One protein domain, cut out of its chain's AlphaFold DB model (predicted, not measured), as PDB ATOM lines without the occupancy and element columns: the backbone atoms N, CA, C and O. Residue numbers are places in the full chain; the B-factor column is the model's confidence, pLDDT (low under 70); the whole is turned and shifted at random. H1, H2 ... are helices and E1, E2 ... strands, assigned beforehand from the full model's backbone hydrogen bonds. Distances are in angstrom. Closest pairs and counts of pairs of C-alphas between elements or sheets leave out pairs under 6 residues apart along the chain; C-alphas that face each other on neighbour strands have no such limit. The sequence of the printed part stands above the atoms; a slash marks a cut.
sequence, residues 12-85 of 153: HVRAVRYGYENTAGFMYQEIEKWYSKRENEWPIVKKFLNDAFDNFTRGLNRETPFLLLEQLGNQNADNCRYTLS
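AT A GLANCE: This is residues 12 to 85 of the 153 residues of an uncharacterized protein of uncultured bacterium (UniProt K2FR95). A small two-stranded hairpin sheet, E1 and E2, has the longest helix, H3, packed by its residues 48 to 57 mainly on E1 and the helix H1 packed by its residues 15 to 21 mainly on E2. H2 runs opposite to H3 near its first part, and residues 26 to 27, just before H2, pair antiparallel with residues 81 to 82 of E2. The printed part has 74 residues, with three named helices and two named strands in the order H1, H2, H3, E1, E2; the sheet is antiparallel and the class is mostly helix. The whole is compact, with a radius of gyration of the C-alphas of 11.4 A, and elongated, spanning 33 by 21 by 20 A.

IN THESE COORDINATES: E1 is residues 67 to 69 and E2 residues 81 to 84, with C-alpha 84 at (129.561, 81.328, 94.094). H3, residues 42 to 57, is 22.2 A long and begins at C-alpha 42 (124.141, 84.256, 78.015). H2 is residues 28 to 35. H1, residues 12 to 21, is 14.2 A long and begins at C-alpha 12 (132.302, 78.266, 83.037).

HOW THE PARTS SIT: E1 and E2 form an antiparallel hairpin, with N 68 and O 83 within hydrogen-bond range at 2.8 A. The closest C-alphas of H3 and E1, Ala 52 and Leu 68, are 6.1 A apart. Those of H1 and E2, Gly 19 and Leu 84, are 5.3 A apart. H2 and H3, a helical hairpin, only just touch, with 3 pairs of C-alphas within 8 A, the closest Tyr 35 and Trp 42 at 5.8 A; H3 does so with residues 42 to 49 alone. They run opposite ways at a shallow tilt of 24 degrees. H1 is close to H3 but not clearly touching, Ala 15 and Val 45 having the closest C-alphas at 7.1 A. H2 and E1 are apart. In H1, H2 and H3 every O i to N i+4 pair is within hydrogen-bond range.

THE WHOLE: The C-alphas farthest apart, Lys 37 and Gly 59, are 33.8 A apart. The printed part has no cut. The link E1 to E2 is long. The model's pLDDT is under 70 at residues 59 to 65 and 70 to 75.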
ATOM      1  N   HIS A  12     132.380  78.586  81.611       83.19
ATOM      2  CA  HIS A  12     132.302  78.266  83.037       83.19
ATOM      3  C   HIS A  12     133.352  79.023  83.852       83.19
ATOM      4  O   HIS A  12     133.022  79.634  84.858       83.19
ATOM      5  N   VAL A  13     134.603  79.061  83.380       86.00
ATOM      6  CA  VAL A  13     135.692  79.798  84.043       86.00
ATOM      7  C   VAL A  13     135.362  81.286  84.113       86.00
ATOM      8  O   VAL A  13     135.617  81.928  85.127       86.00
ATOM      9  N   ARG A  14     134.751  81.836  83.058       87.06
ATOM     10  CA  ARG A  14     134.262  83.217  83.054       87.06
ATOM     11  C   ARG A  14     133.161  83.434  84.090       87.06
ATOM     12  O   ARG A  14     133.297  84.338  84.908       87.06
ATOM     13  N   ALA A  15     132.118  82.611  84.090       87.31
ATOM     14  CA  ALA A  15     131.010  82.763  85.030       87.31
ATOM     15  C   ALA A  15     131.497  82.672  86.487       87.31
ATOM     16  O   ALA A  15     131.119  83.482  87.331       87.31
ATOM     17  N   VAL A  16     132.420  81.744  86.753       88.25
ATOM     18  CA  VAL A  16     133.042  81.581  88.066       88.25
ATOM     19  C   VAL A  16     133.943  82.761  88.428       88.25
ATOM     20  O   VAL A  16     133.867  83.252  89.550       88.25
ATOM     21  N   ARG A  17     134.743  83.282  87.487       88.31
ATOM     22  CA  ARG A  17     135.540  84.504  87.693       88.31
ATOM     23  C   ARG A  17     134.658  85.682  88.088       88.31
ATOM     24  O   ARG A  17     135.022  86.420  88.996       88.31
ATOM     25  N   TYR A  18     133.512  85.853  87.433       89.50
ATOM     26  CA  TYR A  18     132.578  86.921  87.777       89.50
ATOM     27  C   TYR A  18     132.061  86.782  89.210       89.50
ATOM     28  O   TYR A  18     132.102  87.749  89.965       89.50
ATOM     29  N   GLY A  19     131.647  85.577  89.616       88.12
ATOM     30  CA  GLY A  19     131.255  85.319  91.004       88.12
ATOM     31  C   GLY A  19     132.406  85.517  91.998       88.12
ATOM     32  O   GLY A  19     132.203  86.090  93.060       88.12
ATOM     33  N   TYR A  20     133.631  85.129  91.637       87.12
ATOM     34  CA  TYR A  20     134.829  85.349  92.453       87.12
ATOM     35  C   TYR A  20     135.147  86.842  92.645       87.12
ATOM     36  O   TYR A  20     135.568  87.254  93.722       87.12
ATOM     37  N   GLU A  21     134.952  87.671  91.617       88.06
ATOM     38  CA  GLU A  21     135.141  89.125  91.703       88.06
ATOM     39  C   GLU A  21     134.036  89.824  92.515       88.06
ATOM     40  O   GLU A  21     134.270  90.909  93.050       88.06
ATOM     41  N   ASN A  22     132.869  89.190  92.648       88.44
ATOM     42  CA  ASN A  22     131.721  89.670  93.411       88.44
ATOM     43  C   ASN A  22     131.467  88.744  94.610       88.44
ATOM     44  O   ASN A  22     130.451  88.059  94.681       88.44
ATOM     45  N   THR A  23     132.402  88.714  95.566       80.88
ATOM     46  CA  THR A  23     132.352  87.808  96.734       80.88
ATOM     47  C   THR A  23     131.142  88.018  97.636       80.88
ATOM     48  O   THR A  23     130.725  87.096  98.330       80.88
ATOM     49  N   ALA A  24     130.563  89.219  97.619       84.62
ATOM     50  CA  ALA A  24     129.315  89.497  98.307       84.62
ATOM     51  C   ALA A  24     128.104  88.871  97.589       84.62
ATOM     52  O   ALA A  24     127.002  88.976  98.092       84.62
ATOM     53  N   GLY A  25     128.262  88.258  96.421       85.88
ATOM     54  CA  GLY A  25     127.165  87.856  95.550       85.88
ATOM     55  C   GLY A  25     126.806  88.934  94.527       85.88
ATOM     56  O   GLY A  25     127.336  90.046  94.547       85.88
ATOM     57  N   PHE A  26     125.924  88.576  93.603       89.69
ATOM     58  CA  PHE A  26     125.507  89.389  92.469       89.69
ATOM     59  C   PHE A  26     124.057  89.093  92.080       89.69
ATOM     60  O   PHE A  26     123.528  88.005  92.317       89.69
ATOM     61  N   MET A  27     123.415  90.068  91.451       89.00
ATOM     62  CA  MET A  27     122.056  89.963  90.935       89.00
ATOM     63  C   MET A  27     122.054  89.463  89.489       89.00
ATOM     64  O   MET A  27     123.017  89.640  88.737       89.00
ATOM     65  N   TYR A  28     120.924  88.899  89.071       87.81
ATOM     66  CA  TYR A  28     120.710  88.410  87.708       87.81
ATOM     67  C   TYR A  28     121.034  89.460  86.629       87.81
ATOM     68  O   TYR A  28     121.787  89.193  85.694       87.81
ATOM     69  N   GLN A  29     120.525  90.684  86.788       88.44
ATOM     70  CA  GLN A  29     120.735  91.776  85.829       88.44
ATOM     71  C   GLN A  29     122.204  92.217  85.739       88.44
ATOM     72  O   GLN A  29     122.660  92.696  84.700       88.44
ATOM     73  N   GLU A  30     122.967  92.063  86.824       90.75
ATOM     74  CA  GLU A  30     124.377  92.456  86.854       90.75
ATOM     75  C   GLU A  30     125.221  91.499  86.011       90.75
ATOM     76  O   GLU A  30     126.017  91.939  85.174       90.75
ATOM     77  N   ILE A  31     124.998  90.190  86.171       89.56
ATOM     78  CA  ILE A  31     125.672  89.179  85.354       89.56
ATOM     79  C   ILE A  31     125.159  89.191  83.905       89.56
ATOM     80  O   ILE A  31     125.962  89.053  82.986       89.56
ATOM     81  N   GLU A  32     123.871  89.458  83.668       90.94
ATOM     82  CA  GLU A  32     123.325  89.666  82.318       90.94
ATOM     83  C   GLU A  32     124.053  90.802  81.595       90.94
ATOM     84  O   GLU A  32     124.549  90.638  80.476       90.94
ATOM     85  N   LYS A  33     124.222  91.945  82.268       91.69
ATOM     86  CA  LYS A  33     124.970  93.081  81.727       91.69
ATOM     87  C   LYS A  33     126.421  92.716  81.427       91.69
ATOM     88  O   LYS A  33     126.970  93.188  80.428       91.69
ATOM     89  N   TRP A  34     127.046  91.868  82.243       89.81
ATOM     90  CA  TRP A  34     128.406  91.385  81.996       89.81
ATOM     91  C   TRP A  34     128.503  90.508  80.737       89.81
ATOM     92  O   TRP A  34     129.474  90.615  79.980       89.81
ATOM     93  N   TYR A  35     127.464  89.718  80.458       90.00
ATOM     94  CA  TYR A  35     127.347  88.889  79.258       90.00
ATOM     95  C   TYR A  35     126.697  89.590  78.052       90.00
ATOM     96  O   TYR A  35     126.655  88.997  76.978       90.00
ATOM     97  N   SER A  36     126.289  90.861  78.159       88.56
ATOM     98  CA  SER A  36     125.671  91.634  77.058       88.56
ATOM     99  C   SER A  36     126.464  91.631  75.744       88.56
ATOM    100  O   SER A  36     125.886  91.634  74.667       88.56
ATOM    101  N   LYS A  37     127.801  91.587  75.806       87.50
ATOM    102  CA  LYS A  37     128.681  91.529  74.619       87.50
ATOM    103  C   LYS A  37     128.938  90.103  74.107       87.50
ATOM    104  O   LYS A  37     129.773  89.907  73.230       87.50
ATOM    105  N   ARG A  38     128.301  89.104  74.719       86.00
ATOM    106  CA  ARG A  38     128.520  87.662  74.535       86.00
ATOM    107  C   ARG A  38     127.169  86.947  74.472       86.00
ATOM    108  O   ARG A  38     126.905  86.030  75.248       86.00
ATOM    109  N   GLU A  39     126.322  87.366  73.538       83.81
ATOM    110  CA  GLU A  39     124.929  86.906  73.426       83.81
ATOM    111  C   GLU A  39     124.795  85.377  73.344       83.81
ATOM    112  O   GLU A  39     123.888  84.811  73.941       83.81
ATOM    113  N   ASN A  40     125.744  84.683  72.708       88.25
ATOM    114  CA  ASN A  40     125.739  83.216  72.603       88.25
ATOM    115  C   ASN A  40     126.027  82.497  73.934       88.25
ATOM    116  O   ASN A  40     125.675  81.333  74.108       88.25
ATOM    117  N   GLU A  41     126.702  83.167  74.867       88.50
ATOM    118  CA  GLU A  41     127.066  82.605  76.170       88.50
ATOM    119  C   GLU A  41     125.951  82.813  77.201       88.50
ATOM    120  O   GLU A  41     125.758  81.989  78.097       88.50
ATOM    121  N   TRP A  42     125.182  83.895  77.060       90.06
ATOM    122  CA  TRP A  42     124.141  84.256  78.015       90.06
ATOM    123  C   TRP A  42     123.091  83.155  78.249       90.06
ATOM    124  O   TRP A  42     122.850  82.843  79.414       90.06
ATOM    125  N   PRO A  43     122.523  82.480  77.226       90.00
ATOM    126  CA  PRO A  43     121.553  81.402  77.437       90.00
ATOM    127  C   PRO A  43     122.075  80.271  78.328       90.00
ATOM    128  O   PRO A  43     121.323  79.696  79.114       90.00
ATOM    129  N   ILE A  44     123.370  79.966  78.231       89.00
ATOM    130  CA  ILE A  44     124.014  78.913  79.020       89.00
ATOM    131  C   ILE A  44     124.137  79.360  80.483       89.00
ATOM    132  O   ILE A  44     123.797  78.609  81.394       89.00
ATOM    133  N   VAL A  45     124.574  80.598  80.720       88.88
ATOM    134  CA  VAL A  45     124.708  81.168  82.072       88.88
ATOM    135  C   VAL A  45     123.346  81.358  82.732       88.88
ATOM    136  O   VAL A  45     123.165  80.982  83.888       88.88
ATOM    137  N   LYS A  46     122.369  81.859  81.973       89.19
ATOM    138  CA  LYS A  46     120.967  81.972  82.377       89.19
ATOM    139  C   LYS A  46     120.404  80.629  82.822       89.19
ATOM    140  O   LYS A  46     119.752  80.564  83.858       89.19
ATOM    141  N   LYS A  47     120.692  79.553  82.082       88.75
ATOM    142  CA  LYS A  47     120.288  78.202  82.480       88.75
ATOM    143  C   LYS A  47     120.876  77.817  83.840       88.75
ATOM    144  O   LYS A  47     120.130  77.345  84.683       88.75
ATOM    145  N   PHE A  48     122.158  78.085  84.096       86.88
ATOM    146  CA  PHE A  48     122.768  77.777  85.396       86.88
ATOM    147  C   PHE A  48     122.176  78.575  86.561       86.88
ATOM    148  O   PHE A  48     122.021  78.026  87.650       86.88
ATOM    149  N   LEU A  49     121.835  79.847  86.341       87.50
ATOM    150  CA  LEU A  49     121.155  80.679  87.340       87.50
ATOM    151  C   LEU A  49     119.758  80.133  87.651       87.50
ATOM    152  O   LEU A  49     119.409  79.956  88.816       87.50
ATOM    153  N   ASN A  50     118.997  79.794  86.608       87.38
ATOM    154  CA  ASN A  50     117.665  79.214  86.750       87.38
ATOM    155  C   ASN A  50     117.713  77.840  87.430       87.38
ATOM    156  O   ASN A  50     116.921  77.590  88.330       87.38
ATOM    157  N   ASP A  51     118.668  76.980  87.068       86.06
ATOM    158  CA  ASP A  51     118.862  75.675  87.709       86.06
ATOM    159  C   ASP A  51     119.212  75.843  89.203       86.06
ATOM    160  O   ASP A  51     118.728  75.085  90.042       86.06
ATOM    161  N   ALA A  52     120.011  76.858  89.563       84.75
ATOM    162  CA  ALA A  52     120.333  77.170  90.960       84.75
ATOM    163  C   ALA A  52     119.111  77.649  91.745       84.75
ATOM    164  O   ALA A  52     118.893  77.212  92.878       84.75
ATOM    165  N   PHE A  53     118.291  78.497  91.129       85.56
ATOM    166  CA  PHE A  53     117.025  78.942  91.696       85.56
ATOM    167  C   PHE A  53     116.034  77.781  91.879       85.56
ATOM    168  O   PHE A  53     115.473  77.607  92.961       85.56
ATOM    169  N   ASP A  54     115.856  76.944  90.858       84.12
ATOM    170  CA  ASP A  54     114.950  75.793  90.882       84.12
ATOM    171  C   ASP A  54     115.380  74.742  91.910       84.12
ATOM    172  O   ASP A  54     114.546  74.199  92.637       84.12
ATOM    173  N   ASN A  55     116.683  74.456  92.009       81.06
ATOM    174  CA  ASN A  55     117.197  73.503  92.989       81.06
ATOM    175  C   ASN A  55     116.949  73.993  94.418       81.06
ATOM    176  O   ASN A  55     116.468  73.230  95.257       81.06
ATOM    177  N   PHE A  56     117.201  75.277  94.672       79.19
ATOM    178  CA  PHE A  56     116.977  75.878  95.980       79.19
ATOM    179  C   PHE A  56     115.488  75.932  96.352       79.19
ATOM    180  O   PHE A  56     115.112  75.506  97.442       79.19
ATOM    181  N   THR A  57     114.619  76.388  95.441       77.69
ATOM    182  CA  THR A  57     113.167  76.502  95.688       77.69
ATOM    183  C   THR A  57     112.484  75.155  95.898       77.69
ATOM    184  O   THR A  57     111.566  75.050  96.709       77.69
ATOM    185  N   ARG A  58     112.930  74.107  95.201       79.00
ATOM    186  CA  ARG A  58     112.367  72.755  95.325       79.00
ATOM    187  C   ARG A  58     112.991  71.939  96.460       79.00
ATOM    188  O   ARG A  58     112.631  70.775  96.617       79.00
ATOM    189  N   GLY A  59     113.943  72.504  97.210       68.81
ATOM    190  CA  GLY A  59     114.713  71.768  98.217       68.81
ATOM    191  C   GLY A  59     115.476  70.579  97.625       68.81
ATOM    192  O   GLY A  59     115.764  69.606  98.322       68.81
ATOM    193  N   LEU A  60     115.761  70.619  96.320       67.31
ATOM    194  CA  LEU A  60     116.492  69.564  95.645       67.31
ATOM    195  C   LEU A  60     117.970  69.754  95.953       67.31
ATOM    196  O   LEU A  60     118.571  70.754  95.570       67.31
ATOM    197  N   ASN A  61     118.580  68.747  96.572       61.47
ATOM    198  CA  ASN A  61     120.023  68.702  96.792       61.47
ATOM    199  C   ASN A  61     120.760  68.293  95.501       61.47
ATOM    200  O   ASN A  61     121.548  67.349  95.475       61.47
ATOM    201  N   ARG A  62     120.400  68.929  94.382       66.00
ATOM    202  CA  ARG A  62     121.048  68.735  93.088       66.00
ATOM    203  C   ARG A  62     122.224  69.689  93.012       66.00
ATOM    204  O   ARG A  62     122.068  70.889  93.231       66.00
ATOM    205  N   GLU A  63     123.385  69.148  92.671       58.88
ATOM    206  CA  GLU A  63     124.587  69.944  92.474       58.88
ATOM    207  C   GLU A  63     124.365  70.949  91.340       58.88
ATOM    208  O   GLU A  63     124.240  70.585  90.169       58.88
ATOM    209  N   THR A  64     124.316  72.234  91.684       66.38
ATOM    210  CA  THR A  64     124.571  73.293  90.719       66.38
ATOM    211  C   THR A  64     126.074  73.488  90.613       66.38
ATOM    212  O   THR A  64     126.743  73.706  91.623       66.38
ATOM    213  N   PRO A  65     126.641  73.418  89.398       61.56
ATOM    214  CA  PRO A  65     128.077  73.238  89.244       61.56
ATOM    215  C   PRO A  65     128.916  74.392  89.815       61.56
ATOM    216  O   PRO A  65     130.083  74.178  90.124       61.56
ATOM    217  N   PHE A  66     128.363  75.603  89.987       74.75
ATOM    218  CA  PHE A  66     129.134  76.712  90.568       74.75
ATOM    219  C   PHE A  66     128.361  77.856  91.247       74.75
ATOM    220  O   PHE A  66     128.999  78.776  91.759       74.75
ATOM    221  N   LEU A  67     127.026  77.832  91.288       79.94
ATOM    222  CA  LEU A  67     126.214  78.937  91.821       79.94
ATOM    223  C   LEU A  67     125.316  78.476  92.961       79.94
ATOM    224  O   LEU A  67     124.712  77.409  92.882       79.94
ATOM    225  N   LEU A  68     125.205  79.312  93.984       78.31
ATOM    226  CA  LEU A  68     124.312  79.174  95.127       78.31
ATOM    227  C   LEU A  68     123.386  80.385  95.200       78.31
ATOM    228  O   LEU A  68     123.749  81.482  94.780       78.31
ATOM    229  N   LEU A  69     122.200  80.192  95.766       78.19
ATOM    230  CA  LEU A  69     121.277  81.280  96.065       78.19
ATOM    231  C   LEU A  69     121.484  81.737  97.513       78.19
ATOM    232  O   LEU A  69     121.503  80.905  98.416       78.19
ATOM    233  N   GLU A  70     121.668  83.040  97.738       69.88
ATOM    234  CA  GLU A  70     122.054  83.566  99.057       69.88
ATOM    235  C   GLU A  70     120.850  83.788  99.987       69.88
ATOM    236  O   GLU A  70     120.968  83.616 101.199       69.88
ATOM    237  N   GLN A  71     119.676  84.144  99.449       62.97
ATOM    238  CA  GLN A  71     118.524  84.509 100.278       62.97
ATOM    239  C   GLN A  71     117.177  84.092  99.674       62.97
ATOM    240  O   GLN A  71     116.836  84.462  98.552       62.97
ATOM    241  N   LEU A  72     116.379  83.370 100.467       60.66
ATOM    242  CA  LEU A  72     114.969  83.077 100.195       60.66
ATOM    243  C   LEU A  72     114.141  84.317 100.554       60.66
ATOM    244  O   LEU A  72     114.114  84.748 101.705       60.66
ATOM    245  N   GLY A  73     113.479  84.899  99.561       54.81
ATOM    246  CA  GLY A  73     112.605  86.056  99.771       54.81
ATOM    247  C   GLY A  73     111.912  86.526  98.501       54.81
ATOM    248  O   GLY A  73     110.800  87.041  98.569       54.81
ATOM    249  N   ASN A  74     112.522  86.285  97.336       62.03
ATOM    250  CA  ASN A  74     111.914  86.581  96.047       62.03
ATOM    251  C   ASN A  74     111.473  85.298  95.336       62.03
ATOM    252  O   ASN A  74     112.252  84.361  95.195       62.03
ATOM    253  N   GLN A  75     110.225  85.269  94.866       67.31
ATOM    254  CA  GLN A  75     109.698  84.168  94.045       67.31
ATOM    255  C   GLN A  75     110.152  84.263  92.580       67.31
ATOM    256  O   GLN A  75     109.806  83.407  91.772       67.31
ATOM    257  N   ASN A  76     110.914  85.305  92.234       75.62
ATOM    258  CA  ASN A  76     111.428  85.526  90.893       75.62
ATOM    259  C   ASN A  76     112.955  85.362  90.862       75.62
ATOM    260  O   ASN A  76     113.663  86.085  91.567       75.62
ATOM    261  N   ALA A  77     113.440  84.464  90.001       73.38
ATOM    262  CA  ALA A  77     114.860  84.217  89.757       73.38
ATOM    263  C   ALA A  77     115.631  85.493  89.371       73.38
ATOM    264  O   ALA A  77     116.797  85.640  89.745       73.38
ATOM    265  N   ASP A  78     114.977  86.442  88.696       77.50
ATOM    266  CA  ASP A  78     115.602  87.688  88.235       77.50
ATOM    267  C   ASP A  78     115.917  88.663  89.387       77.50
ATOM    268  O   ASP A  78     116.798  89.515  89.278       77.50
ATOM    269  N   ASN A  79     115.221  88.522  90.518       78.88
ATOM    270  CA  ASN A  79     115.356  89.399  91.681       78.88
ATOM    271  C   ASN A  79     116.070  88.717  92.860       78.88
ATOM    272  O   ASN A  79     116.025  89.214  93.989       78.88
ATOM    273  N   CYS A  80     116.691  87.567  92.615       79.81
ATOM    274  CA  CYS A  80     117.459  86.842  93.610       79.81
ATOM    275  C   CYS A  80     118.938  87.222  93.560       79.81
ATOM    276  O   CYS A  80     119.490  87.542  92.504       79.81
ATOM    277  N   ARG A  81     119.578  87.137  94.728       85.25
ATOM    278  CA  ARG A  81     121.023  87.287  94.878       85.25
ATOM    279  C   ARG A  81     121.685  85.919  94.792       85.25
ATOM    280  O   ARG A  81     121.341  85.004  95.544       85.25
ATOM    281  N   TYR A  82     122.628  85.799  93.869       86.44
ATOM    282  CA  TYR A  82     123.412  84.598  93.626       86.44
ATOM    283  C   TYR A  82     124.821  84.795  94.163       86.44
ATOM    284  O   TYR A  82     125.399  85.871  94.048       86.44
ATOM    285  N   THR A  83     125.400  83.741  94.710       87.44
ATOM    286  CA  THR A  83     126.796  83.703  95.128       87.44
ATOM    287  C   THR A  83     127.477  82.476  94.547       87.44
ATOM    288  O   THR A  83     126.833  81.559  94.032       87.44
ATOM    289  N   LEU A  84     128.800  82.465  94.571       85.25
ATOM    290  CA  LEU A  84     129.561  81.328  94.094       85.25
ATOM    291  C   LEU A  84     129.517  80.191  95.125       85.25
ATOM    292  O   LEU A  84     129.602  80.432  96.329       85.25
ATOM    293  N   SER A  85     129.439  78.941  94.668       84.44
ATOM    294  CA  SER A  85     129.621  77.807  95.573       84.44
ATOM    295  C   SER A  85     131.059  77.749  96.093       84.44
ATOM    296  O   SER A  85     132.009  78.051  95.367       84.44
TER     297      SER A  85